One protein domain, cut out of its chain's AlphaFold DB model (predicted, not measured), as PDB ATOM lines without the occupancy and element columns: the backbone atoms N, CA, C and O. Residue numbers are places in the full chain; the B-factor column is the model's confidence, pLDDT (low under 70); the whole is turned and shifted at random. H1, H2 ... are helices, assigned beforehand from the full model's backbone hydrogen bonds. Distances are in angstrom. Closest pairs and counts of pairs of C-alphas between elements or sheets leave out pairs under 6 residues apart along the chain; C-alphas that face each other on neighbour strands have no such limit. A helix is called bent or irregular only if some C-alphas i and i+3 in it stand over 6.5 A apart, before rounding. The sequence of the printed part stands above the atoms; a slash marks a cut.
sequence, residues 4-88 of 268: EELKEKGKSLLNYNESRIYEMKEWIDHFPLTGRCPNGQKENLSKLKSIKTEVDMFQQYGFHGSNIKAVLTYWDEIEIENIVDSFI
ATOM      1  N   GLU A   4      25.096  52.106  32.693       84.19
ATOM      2  CA  GLU A   4      26.082  51.066  33.013       84.19
ATOM      3  C   GLU A   4      26.064  50.719  34.508       84.19
ATOM      4  O   GLU A   4      26.032  49.544  34.863       84.19
ATOM      5  N   GLU A   5      25.928  51.714  35.391       87.50
ATOM      6  CA  GLU A   5      25.677  51.488  36.826       87.50
ATOM      7  C   GLU A   5      24.415  50.644  37.059       87.50
ATOM      8  O   GLU A   5      24.376  49.791  37.947       87.50
ATOM      9  N   LEU A   6      23.379  50.854  36.240       91.81
ATOM     10  CA  LEU A   6      22.128  50.110  36.334       91.81
ATOM     11  C   LEU A   6      22.273  48.648  35.895       91.81
ATOM     12  O   LEU A   6      21.644  47.772  36.494       91.81
ATOM     13  N   LYS A   7      23.111  48.376  34.887       93.06
ATOM     14  CA  LYS A   7      23.466  47.009  34.471       93.06
ATOM     15  C   LYS A   7      24.232  46.297  35.578       93.06
ATOM     16  O   LYS A   7      23.804  45.232  36.013       93.06
ATOM     17  N   GLU A   8      25.298  46.910  36.082       93.31
ATOM     18  CA  GLU A   8      26.139  46.321  37.129       93.31
ATOM     19  C   GLU A   8      25.346  46.048  38.412       93.31
ATOM     20  O   GLU A   8      25.412  44.952  38.978       93.31
ATOM     21  N   LYS A   9      24.493  46.992  38.828       94.88
ATOM     22  CA  LYS A   9      23.606  46.777  39.974       94.88
ATOM     23  C   LYS A   9      22.620  45.636  39.727       94.88
ATOM     24  O   LYS A   9      22.474  44.784  40.602       94.88
ATOM     25  N   GLY A  10      21.996  45.574  38.549       94.75
ATOM     26  CA  GLY A  10      21.068  44.500  38.183       94.75
ATOM     27  C   GLY A  10      21.720  43.115  38.211       94.75
ATOM     28  O   GLY A  10      21.177  42.201  38.828       94.75
ATOM     29  N   LYS A  11      22.923  42.977  37.639       96.12
ATOM     30  CA  LYS A  11      23.705  41.727  37.664       96.12
ATOM     31  C   LYS A  11      24.023  41.310  39.094       96.12
ATOM     32  O   LYS A  11      23.806  40.160  39.472       96.12
ATOM     33  N   SER A  12      24.444  42.266  39.928       94.88
ATOM     34  CA  SER A  12      24.724  41.990  41.337       94.88
ATOM     35  C   SER A  12      23.498  41.429  42.068       94.88
ATOM     36  O   SER A  12      23.654  40.621  42.983       94.88
ATOM     37  N   LEU A  13      22.283  41.832  41.675       94.56
ATOM     38  CA  LEU A  13      21.024  41.435  42.303       94.56
ATOM     39  C   LEU A  13      20.519  40.053  41.867       94.56
ATOM     40  O   LEU A  13      19.593  39.560  42.501       94.56
ATOM     41  N   LEU A  14      21.128  39.387  40.876       92.94
ATOM     42  CA  LEU A  14      20.742  38.020  40.481       92.94
ATOM     43  C   LEU A  14      20.842  37.027  41.655       92.94
ATOM     44  O   LEU A  14      19.995  36.152  41.814       92.94
ATOM     45  N   ASN A  15      21.808  37.235  42.556       87.88
ATOM     46  CA  ASN A  15      21.946  36.491  43.811       87.88
ATOM     47  C   ASN A  15      21.160  37.147  44.960       87.88
ATOM     48  O   ASN A  15      21.688  37.382  46.052       87.88
ATOM     49  N   TYR A  16      19.903  37.502  44.698       88.12
ATOM     50  CA  TYR A  16      19.059  38.214  45.652       88.12
ATOM     51  C   TYR A  16      18.861  37.439  46.961       88.12
ATOM     52  O   TYR A  16      18.607  36.230  46.982       88.12
ATOM     53  N   ASN A  17      18.892  38.184  48.065       87.19
ATOM     54  CA  ASN A  17      18.386  37.765  49.362       87.19
ATOM     55  C   ASN A  17      17.673  38.950  50.036       87.19
ATOM     56  O   ASN A  17      17.836  40.100  49.625       87.19
ATOM     57  N   GLU A  18      16.884  38.673  51.072       85.31
ATOM     58  CA  GLU A  18      15.975  39.656  51.674       85.31
ATOM     59  C   GLU A  18      16.667  40.885  52.273       85.31
ATOM     60  O   GLU A  18      16.067  41.958  52.303       85.31
ATOM     61  N   SER A  19      17.938  40.787  52.686       87.06
ATOM     62  CA  SER A  19      18.662  41.957  53.207       87.06
ATOM     63  C   SER A  19      18.908  43.022  52.134       87.06
ATOM     64  O   SER A  19      19.133  44.186  52.459       87.06
ATOM     65  N   ARG A  20      18.792  42.647  50.852       90.06
ATOM     66  CA  ARG A  20      19.006  43.511  49.684       90.06
ATOM     67  C   ARG A  20      17.713  44.087  49.110       90.06
ATOM     68  O   ARG A  20      17.722  44.634  48.008       90.06
ATOM     69  N   ILE A  21      16.594  43.997  49.835       89.50
ATOM     70  CA  ILE A  21      15.293  44.522  49.388       89.50
ATOM     71  C   ILE A  21      15.355  46.015  49.024       89.50
ATOM     72  O   ILE A  21      14.747  46.442  48.043       89.50
ATOM     73  N   TYR A  22      16.140  46.808  49.760       89.88
ATOM     74  CA  TYR A  22      16.312  48.235  49.482       89.88
ATOM     75  C   TYR A  22      17.092  48.486  48.188       89.88
ATOM     76  O   TYR A  22      16.714  49.359  47.412       89.88
ATOM     77  N   GLU A  23      18.125  47.688  47.909       93.12
ATOM     78  CA  GLU A  23      18.867  47.768  46.647       93.12
ATOM     79  C   GLU A  23      17.994  47.354  45.457       93.12
ATOM     80  O   GLU A  23      18.049  47.992  44.404       93.12
ATOM     81  N   MET A  24      17.165  46.316  45.634       93.12
ATOM     82  CA  MET A  24      16.193  45.881  44.629       93.12
ATOM     83  C   MET A  24      15.168  46.978  44.341       93.12
ATOM     84  O   MET A  24      14.872  47.238  43.176       93.12
ATOM     85  N   LYS A  25      14.662  47.654  45.383       91.56
ATOM     86  CA  LYS A  25      13.770  48.806  45.221       91.56
ATOM     87  C   LYS A  25      14.421  49.899  44.389       91.56
ATOM     88  O   LYS A  25      13.857  50.363  43.404       91.56
ATOM     89  N   GLU A  26      15.617  50.299  44.793       93.62
ATOM     90  CA  GLU A  26      16.338  51.365  44.117       93.62
ATOM     91  C   GLU A  26      16.562  51.020  42.640       93.62
ATOM     92  O   GLU A  26      16.391  51.873  41.776       93.62
ATOM     93  N   TRP A  27      16.880  49.761  42.332       95.12
ATOM     94  CA  TRP A  27      17.046  49.303  40.957       95.12
ATOM     95  C   TRP A  27      15.727  49.293  40.167       95.12
ATOM     96  O   TRP A  27      15.678  49.839  39.063       95.12
ATOM     97  N   ILE A  28      14.643  48.736  40.725       94.31
ATOM     98  CA  ILE A  28      13.361  48.595  40.015       94.31
ATOM     99  C   ILE A  28      12.676  49.946  39.749       94.31
ATOM    100  O   ILE A  28      12.013  50.104  38.722       94.31
ATOM    101  N   ASP A  29      12.879  50.934  40.624       92.88
ATOM    102  CA  ASP A  29      12.277  52.270  40.521       92.88
ATOM    103  C   ASP A  29      12.803  53.081  39.319       92.88
ATOM    104  O   ASP A  29      12.181  54.065  38.918       92.88
ATOM    105  N   HIS A  30      13.905  52.658  38.689       91.00
ATOM    106  CA  HIS A  30      14.421  53.297  37.472       91.00
ATOM    107  C   HIS A  30      13.686  52.863  36.193       91.00
ATOM    108  O   HIS A  30      13.825  53.515  35.155       91.00
ATOM    109  N   PHE A  31      12.911  51.775  36.225       92.06
ATOM    110  CA  PHE A  31      12.224  51.267  35.040       92.06
ATOM    111  C   PHE A  31      10.863  51.951  34.834       92.06
ATOM    112  O   PHE A  31      10.065  52.044  35.768       92.06
ATOM    113  N   PRO A  32      10.515  52.374  33.602       87.50
ATOM    114  CA  PRO A  32       9.203  52.938  33.302       87.50
ATOM    115  C   PRO A  32       8.145  51.826  33.229       87.50
ATOM    116  O   PRO A  32       7.802  51.324  32.157       87.50
ATOM    117  N   LEU A  33       7.610  51.425  34.387       88.62
ATOM    118  CA  LEU A  33       6.642  50.324  34.497       88.62
ATOM    119  C   LEU A  33       5.239  50.680  33.969       88.62
ATOM    120  O   LEU A  33       4.373  49.812  33.847       88.62
ATOM    121  N   THR A  34       4.992  51.942  33.625       82.31
ATOM    122  CA  THR A  34       3.726  52.429  33.064       82.31
ATOM    123  C   THR A  34       3.923  52.978  31.652       82.31
ATOM    124  O   THR A  34       4.957  53.569  31.354       82.31
ATOM    125  N   GLY A  35       2.911  52.846  30.790       79.44
ATOM    126  CA  GLY A  35       2.937  53.375  29.422       79.44
ATOM    127  C   GLY A  35       3.246  52.325  28.351       79.44
ATOM    128  O   GLY A  35       2.923  51.145  28.499       79.44
ATOM    129  N   ARG A  36       3.814  52.770  27.221       77.38
ATOM    130  CA  ARG A  36       4.066  51.916  26.050       77.38
ATOM    131  C   ARG A  36       5.283  51.016  26.286       77.38
ATOM    132  O   ARG A  36       6.405  51.498  26.361       77.38
ATOM    133  N   CYS A  37       5.045  49.707  26.330       85.50
ATOM    134  CA  CYS A  37       6.090  48.687  26.414       85.50
ATOM    135  C   CYS A  37       6.972  48.676  25.147       85.50
ATOM    136  O   CYS A  37       6.415  48.734  24.043       85.50
ATOM    137  N   PRO A  38       8.308  48.530  25.266       84.94
ATOM    138  CA  PRO A  38       9.175  48.238  24.128       84.94
ATOM    139  C   PRO A  38       8.733  46.967  23.386       84.94
ATOM    140  O   PRO A  38       8.208  46.023  23.988       84.94
ATOM    141  N   ASN A  39       8.931  46.942  22.064       81.62
ATOM    142  CA  ASN A  39       8.558  45.798  21.229       81.62
ATOM    143  C   ASN A  39       9.302  44.535  21.692       81.62
ATOM    144  O   ASN A  39      10.503  44.578  21.932       81.62
ATOM    145  N   GLY A  40       8.584  43.418  21.824       86.94
ATOM    146  CA  GLY A  40       9.155  42.141  22.269       86.94
ATOM    147  C   GLY A  40       9.415  42.021  23.778       86.94
ATOM    148  O   GLY A  40       9.741  40.937  24.235       86.94
ATOM    149  N   GLN A  41       9.203  43.077  24.573       91.81
ATOM    150  CA  GLN A  41       9.583  43.107  25.997       91.81
ATOM    151  C   GLN A  41       8.401  42.969  26.973       91.81
ATOM    152  O   GLN A  41       8.511  43.309  28.149       91.81
ATOM    153  N   LYS A  42       7.243  42.477  26.506       91.56
ATOM    154  CA  LYS A  42       6.025  42.368  27.336       91.56
ATOM    155  C   LYS A  42       6.220  41.470  28.556       91.56
ATOM    156  O   LYS A  42       5.732  41.799  29.634       91.56
ATOM    157  N   GLU A  43       6.925  40.355  28.381       91.94
ATOM    158  CA  GLU A  43       7.195  39.412  29.464       91.94
ATOM    159  C   GLU A  43       8.100  40.040  30.529       91.94
ATOM    160  O   GLU A  43       7.759  40.036  31.711       91.94
ATOM    161  N   ASN A  44       9.190  40.684  30.104       92.38
ATOM    162  CA  ASN A  44      10.101  41.379  31.008       92.38
ATOM    163  C   ASN A  44       9.424  42.544  31.736       92.38
ATOM    164  O   ASN A  44       9.605  42.690  32.941       92.38
ATOM    165  N   LEU A  45       8.551  43.310  31.069       93.38
ATOM    166  CA  LEU A  45       7.738  44.328  31.742       93.38
ATOM    167  C   LEU A  45       6.834  43.718  32.826       93.38
ATOM    168  O   LEU A  45       6.688  44.292  33.903       93.38
ATOM    169  N   SER A  46       6.217  42.566  32.551       92.44
ATOM    170  CA  SER A  46       5.376  41.866  33.528       92.44
ATOM    171  C   SER A  46       6.185  41.391  34.736       92.44
ATOM    172  O   SER A  46       5.753  41.568  35.874       92.44
ATOM    173  N   LYS A  47       7.377  40.836  34.499       93.50
ATOM    174  CA  LYS A  47       8.316  40.405  35.545       93.50
ATOM    175  C   LYS A  47       8.786  41.584  36.406       93.50
ATOM    176  O   LYS A  47       8.693  41.511  37.627       93.50
ATOM    177  N   LEU A  48       9.176  42.702  35.786       94.19
ATOM    178  CA  LEU A  48       9.556  43.934  36.490       94.19
ATOM    179  C   LEU A  48       8.409  44.474  37.371       94.19
ATOM    180  O   LEU A  48       8.623  44.832  38.527       94.19
ATOM    181  N   LYS A  49       7.165  44.473  36.868       93.56
ATOM    182  CA  LYS A  49       5.978  44.842  37.667       93.56
ATOM    183  C   LYS A  49       5.735  43.905  38.848       93.56
ATOM    184  O   LYS A  49       5.343  44.370  39.918       93.56
ATOM    185  N   SER A  50       5.955  42.607  38.650       91.94
ATOM    186  CA  SER A  50       5.845  41.609  39.716       91.94
ATOM    187  C   SER A  50       6.850  41.906  40.829       91.94
ATOM    188  O   SER A  50       6.452  42.093  41.976       91.94
ATOM    189  N   ILE A  51       8.128  42.105  40.477       92.56
ATOM    190  CA  ILE A  51       9.180  42.488  41.432       92.56
ATOM    191  C   ILE A  51       8.793  43.761  42.192       92.56
ATOM    192  O   ILE A  51       8.868  43.785  43.418       92.56
ATOM    193  N   LYS A  52       8.336  44.805  41.489       93.31
ATOM    194  CA  LYS A  52       7.916  46.068  42.116       93.31
ATOM    195  C   LYS A  52       6.814  45.861  43.156       93.31
ATOM    196  O   LYS A  52       6.905  46.404  44.252       93.31
ATOM    197  N   THR A  53       5.799  45.070  42.810       91.25
ATOM    198  CA  THR A  53       4.671  44.769  43.702       91.25
ATOM    199  C   THR A  53       5.151  44.082  44.979       91.25
ATOM    200  O   THR A  53       4.777  44.488  46.074       91.25
ATOM    201  N   GLU A  54       6.024  43.086  44.850       90.75
ATOM    202  CA  GLU A  54       6.590  42.359  45.993       90.75
ATOM    203  C   GLU A  54       7.451  43.254  46.886       90.75
ATOM    204  O   GLU A  54       7.331  43.214  48.110       90.75
ATOM    205  N   VAL A  55       8.286  44.104  46.284       90.81
ATOM    206  CA  VAL A  55       9.099  45.081  47.019       90.81
ATOM    207  C   VAL A  55       8.218  46.040  47.816       90.81
ATOM    208  O   VAL A  55       8.491  46.299  48.990       90.81
ATOM    209  N   ASP A  56       7.153  46.556  47.204       89.38
ATOM    210  CA  ASP A  56       6.235  47.474  47.875       89.38
ATOM    211  C   ASP A  56       5.453  46.776  49.001       89.38
ATOM    212  O   ASP A  56       5.305  47.347  50.083       89.38
ATOM    213  N   MET A  57       5.022  45.523  48.801       87.75
ATOM    214  CA  MET A  57       4.370  44.725  49.848       87.75
ATOM    215  C   MET A  57       5.301  44.449  51.033       87.75
ATOM    216  O   MET A  57       4.868  44.572  52.183       87.75
ATOM    217  N   PHE A  58       6.573  44.120  50.780       86.00
ATOM    218  CA  PHE A  58       7.565  43.931  51.841       86.00
ATOM    219  C   PHE A  58       7.721  45.210  52.670       86.00
ATOM    220  O   PHE A  58       7.712  45.160  53.896       86.00
ATOM    221  N   GLN A  59       7.817  46.373  52.022       83.00
ATOM    222  CA  GLN A  59       7.983  47.644  52.731       83.00
ATOM    223  C   GLN A  59       6.749  48.064  53.527       83.00
ATOM    224  O   GLN A  59       6.887  48.636  54.606       83.00
ATOM    225  N   GLN A  60       5.555  47.807  52.996       85.75
ATOM    226  CA  GLN A  60       4.318  48.239  53.637       85.75
ATOM    227  C   GLN A  60       3.880  47.296  54.766       85.75
ATOM    228  O   GLN A  60       3.302  47.757  55.751       85.75
ATOM    229  N   TYR A  61       4.147  45.995  54.636       85.62
ATOM    230  CA  TYR A  61       3.557  44.970  55.503       85.62
ATOM    231  C   TYR A  61       4.556  43.942  56.058       85.62
ATOM    232  O   TYR A  61       4.166  43.106  56.869       85.62
ATOM    233  N   GLY A  62       5.826  43.971  55.642       80.06
ATOM    234  CA  GLY A  62       6.850  43.020  56.091       80.06
ATOM    235  C   GLY A  62       6.728  41.612  55.492       80.06
ATOM    236  O   GLY A  62       7.288  40.671  56.049       80.06
ATOM    237  N   PHE A  63       5.993  41.433  54.388       73.38
ATOM    238  CA  PHE A  63       5.836  40.124  53.741       73.38
ATOM    239  C   PHE A  63       7.032  39.753  52.862       73.38
ATOM    240  O   PHE A  63       7.457  40.545  52.027       73.38
ATOM    241  N   HIS A  64       7.530  38.521  53.011       65.88
ATOM    242  CA  HIS A  64       8.699  37.992  52.304       65.88
ATOM    243  C   HIS A  64       8.507  37.912  50.777       65.88
ATOM    244  O   HIS A  64       7.593  37.245  50.286       65.88
ATOM    245  N   GLY A  65       9.431  38.523  50.025       62.72
ATOM    246  CA  GLY A  65       9.426  38.612  48.557       62.72
ATOM    247  C   GLY A  65       9.821  37.315  47.842       62.72
ATOM    248  O   GLY A  65      10.725  37.308  47.005       62.72
ATOM    249  N   SER A  66       9.164  36.203  48.170       70.00
ATOM    250  CA  SER A  66       9.421  34.875  47.584       70.00
ATOM    251  C   SER A  66       9.345  34.876  46.048       70.00
ATOM    252  O   SER A  66      10.161  34.237  45.378       70.00
ATOM    253  N   ASN A  67       8.447  35.686  45.487       79.69
ATOM    254  CA  ASN A  67       8.296  35.875  44.047       79.69
ATOM    255  C   ASN A  67       9.475  36.615  43.391       79.69
ATOM    256  O   ASN A  67       9.766  36.340  42.231       79.69
ATOM    257  N   ILE A  68      10.200  37.493  44.098       86.12
ATOM    258  CA  ILE A  68      11.373  38.192  43.534       86.12
ATOM    259  C   ILE A  68      12.447  37.169  43.170       86.12
ATOM    260  O   ILE A  68      12.951  37.163  42.049       86.12
ATOM    261  N   LYS A  69      12.747  36.256  44.100       86.81
ATOM    262  CA  LYS A  69      13.728  35.194  43.872       86.81
ATOM    263  C   LYS A  69      13.315  34.306  42.699       86.81
ATOM    264  O   LYS A  69      14.142  34.023  41.843       86.81
ATOM    265  N   ALA A  70      12.042  33.915  42.633       86.94
ATOM    266  CA  ALA A  70      11.525  33.113  41.527       86.94
ATOM    267  C   ALA A  70      11.667  33.833  40.177       86.94
ATOM    268  O   ALA A  70      12.160  33.241  39.225       86.94
ATOM    269  N   VAL A  71      11.314  35.119  40.092       86.50
ATOM    270  CA  VAL A  71      11.468  35.896  38.851       86.50
ATOM    271  C   VAL A  71      12.933  35.964  38.416       86.50
ATOM    272  O   VAL A  71      13.223  35.716  37.249       86.50
ATOM    273  N   LEU A  72      13.849  36.240  39.346       88.44
ATOM    274  CA  LEU A  72      15.275  36.371  39.044       88.44
ATOM    275  C   LEU A  72      15.927  35.062  38.589       88.44
ATOM    276  O   LEU A  72      16.883  35.122  37.831       88.44
ATOM    277  N   THR A  73      15.407  33.887  38.975       88.88
ATOM    278  CA  THR A  73      15.942  32.604  38.462       88.88
ATOM    279  C   THR A  73      15.793  32.432  36.952       88.88
ATOM    280  O   THR A  73      16.467  31.584  36.374       88.88
ATOM    281  N   TYR A  74      14.926  33.225  36.318       86.25
ATOM    282  CA  TYR A  74      14.760  33.232  34.870       86.25
ATOM    283  C   TYR A  74      15.650  34.246  34.161       86.25
ATOM    284  O   TYR A  74      15.607  34.253  32.943       86.25
ATOM    285  N   TRP A  75      16.386  35.091  34.889       91.69
ATOM    286  CA  TRP A  75      17.266  36.105  34.321       91.69
ATOM    287  C   TRP A  75      18.731  35.719  34.504       91.69
ATOM    288  O   TRP A  75      19.144  35.272  35.573       91.69
ATOM    289  N   ASP A  76      19.527  35.940  33.465       92.62
ATOM    290  CA  ASP A  76      20.985  35.917  33.527       92.62
ATOM    291  C   ASP A  76      21.560  37.328  33.310       92.62
ATOM    292  O   ASP A  76      20.830  38.312  33.154       92.62
ATOM    293  N   GLU A  77      22.887  37.457  33.339       92.75
ATOM    294  CA  GLU A  77      23.541  38.756  33.149       92.75
ATOM    295  C   GLU A  77      23.226  39.381  31.782       92.75
ATOM    296  O   GLU A  77      23.059  40.598  31.692       92.75
ATOM    297  N   ILE A  78      23.098  38.559  30.734       88.81
ATOM    298  CA  ILE A  78      22.790  39.008  29.370       88.81
ATOM    299  C   ILE A  78      21.354  39.533  29.314       88.81
ATOM    300  O   ILE A  78      21.077  40.567  28.702       88.81
ATOM    301  N   GLU A  79      20.419  38.854  29.970       91.19
ATOM    302  CA  GLU A  79      19.039  39.305  30.072       91.19
ATOM    303  C   GLU A  79      18.915  40.599  30.871       91.19
ATOM    304  O   GLU A  79      18.179  41.490  30.440       91.19
ATOM    305  N   ILE A  80      19.673  40.770  31.959       94.31
ATOM    306  CA  ILE A  80      19.743  42.055  32.670       94.31
ATOM    307  C   ILE A  80      20.217  43.165  31.729       94.31
ATOM    308  O   ILE A  80      19.577  44.218  31.667       94.31
ATOM    309  N   GLU A  81      21.288  42.943  30.964       87.56
ATOM    310  CA  GLU A  81      21.769  43.930  29.992       87.56
ATOM    311  C   GLU A  81      20.696  44.282  28.959       87.56
ATOM    312  O   GLU A  81      20.414  45.463  28.749       87.56
ATOM    313  N   ASN A  82      20.027  43.276  28.392       87.25
ATOM    314  CA  ASN A  82      18.955  43.460  27.413       87.25
ATOM    315  C   ASN A  82      17.753  44.220  27.987       87.25
ATOM    316  O   ASN A  82      17.159  45.059  27.298       87.25
ATOM    317  N   ILE A  83      17.380  43.941  29.238       92.31
ATOM    318  CA  ILE A  83      16.300  44.634  29.945       92.31
ATOM    319  C   ILE A  83      16.677  46.103  30.138       92.31
ATOM    320  O   ILE A  83      15.920  46.990  29.732       92.31
ATOM    321  N   VAL A  84      17.862  46.384  30.683       91.56
ATOM    322  CA  VAL A  84      18.334  47.764  30.857       91.56
ATOM    323  C   VAL A  84      18.412  48.479  29.512       91.56
ATOM    324  O   VAL A  84      17.923  49.599  29.387       91.56
ATOM    325  N   ASP A  85      18.942  47.830  28.477       85.19
ATOM    326  CA  ASP A  85      19.071  48.427  27.153       85.19
ATOM    327  C   ASP A  85      17.728  48.742  26.491       85.19
ATOM    328  O   ASP A  85      17.608  49.764  25.808       85.19
ATOM    329  N   SER A  86      16.720  47.902  26.726       87.44
ATOM    330  CA  SER A  86      15.389  48.048  26.137       87.44
ATOM    331  C   SER A  86      14.519  49.084  26.846       87.44
ATOM    332  O   SER A  86      13.709  49.752  26.196       87.44
ATOM    333  N   PHE A  87      14.645  49.199  28.169       88.00
ATOM    334  CA  PHE A  87      13.776  50.051  28.986       88.00
ATOM    335  C   PHE A  87      14.419  51.380  29.379       88.00
ATOM    336  O   PHE A  87      13.706  52.379  29.502       88.00
ATOM    337  N   ILE A  88      15.741  51.420  29.541       86.50
ATOM    338  CA  ILE A  88      16.481  52.620  29.925       86.50
ATOM    339  C   ILE A  88      17.172  53.170  28.687       86.50
ATOM    340  O   ILE A  88      18.140  52.617  28.161       86.50
TER     341      ILE A  88
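This is residues 4 to 88 of the 268 residues of an uncharacterized protein of Vibrio cholerae (UniProt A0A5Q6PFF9). What would one see first in this model? Five helices make a compact body: H1 and H2 fold back on each other as a helical hairpin, H2 crosses the long helix H3, H4 folds back beside H3, and H5 packs on H1. A long link, residues 29 to 41, joins H2 to H3. What is it built of, and how large is it? The printed part has 85 residues with five named helices, H1 to H5 in chain order, and no named strand, and its class is all helix. It is compact, with a radius of gyration of the C-alphas of 12.0 A and spans of 35 by 25 by 20 A.

Where do the first two helices lie? H1 is residues 4 to 15, 18.6 A long, beginning at C-alpha 4 (26.082, 51.066, 33.013); H2 is residues 18 to 28, 14.9 A long. H1 is only just irregular, with C-alphas 12 and 15 6.6 A apart, and H2 is irregular, with C-alphas 19 and 22 7.7 A apart. Which helices follow? H3, residues 42 to 61, begins at C-alpha 42 (6.025, 42.368, 27.336) and is 28.4 A long. H4 is residues 66 to 72, 10.5 A long, and H5 is residues 77 to 87, 15.5 A long, ending at C-alpha 87 (13.776, 50.051, 28.986).

What does H1 touch? H1 touches H2 at a shallow tilt of 31 degrees, opposite ways, with C-alphas 10 and 27 closest at 6.9 A. It touches H5 at a steep tilt of 47 degrees, with C-alphas 11 and 77 closest at 5.4 A. What touches H3? With residues 48 to 55 alone it touches H2 at a steep tilt of 51 degrees, C-alphas 55 and 25 being closest at 6.2 A. With residues 47 to 54 alone it touches H4 in a helical hairpin at 31 degrees, C-alphas 51 and 68 being closest at 5.3 A. Which helices stay apart? H1 and H3, H2 and H5, and H4 and H5 are apart. How do the backbones run? Every O i to N i+4 pair is within hydrogen-bond range in H3, H4 and H5, against 7 of 8 in H1 and 5 of 7 in H2.

How far does it reach? The two C-alphas farthest apart, those of Asn 39 and Gly 62, are 35.0 A apart. Is the printed part whole, and which links are long? It has no cut; H2 to H3 is a long link of 13 residues, and the other links are tight. Where is confidence low? The mean pLDDT of the printed part is 88.4, and residues 64 to 65 are under 70.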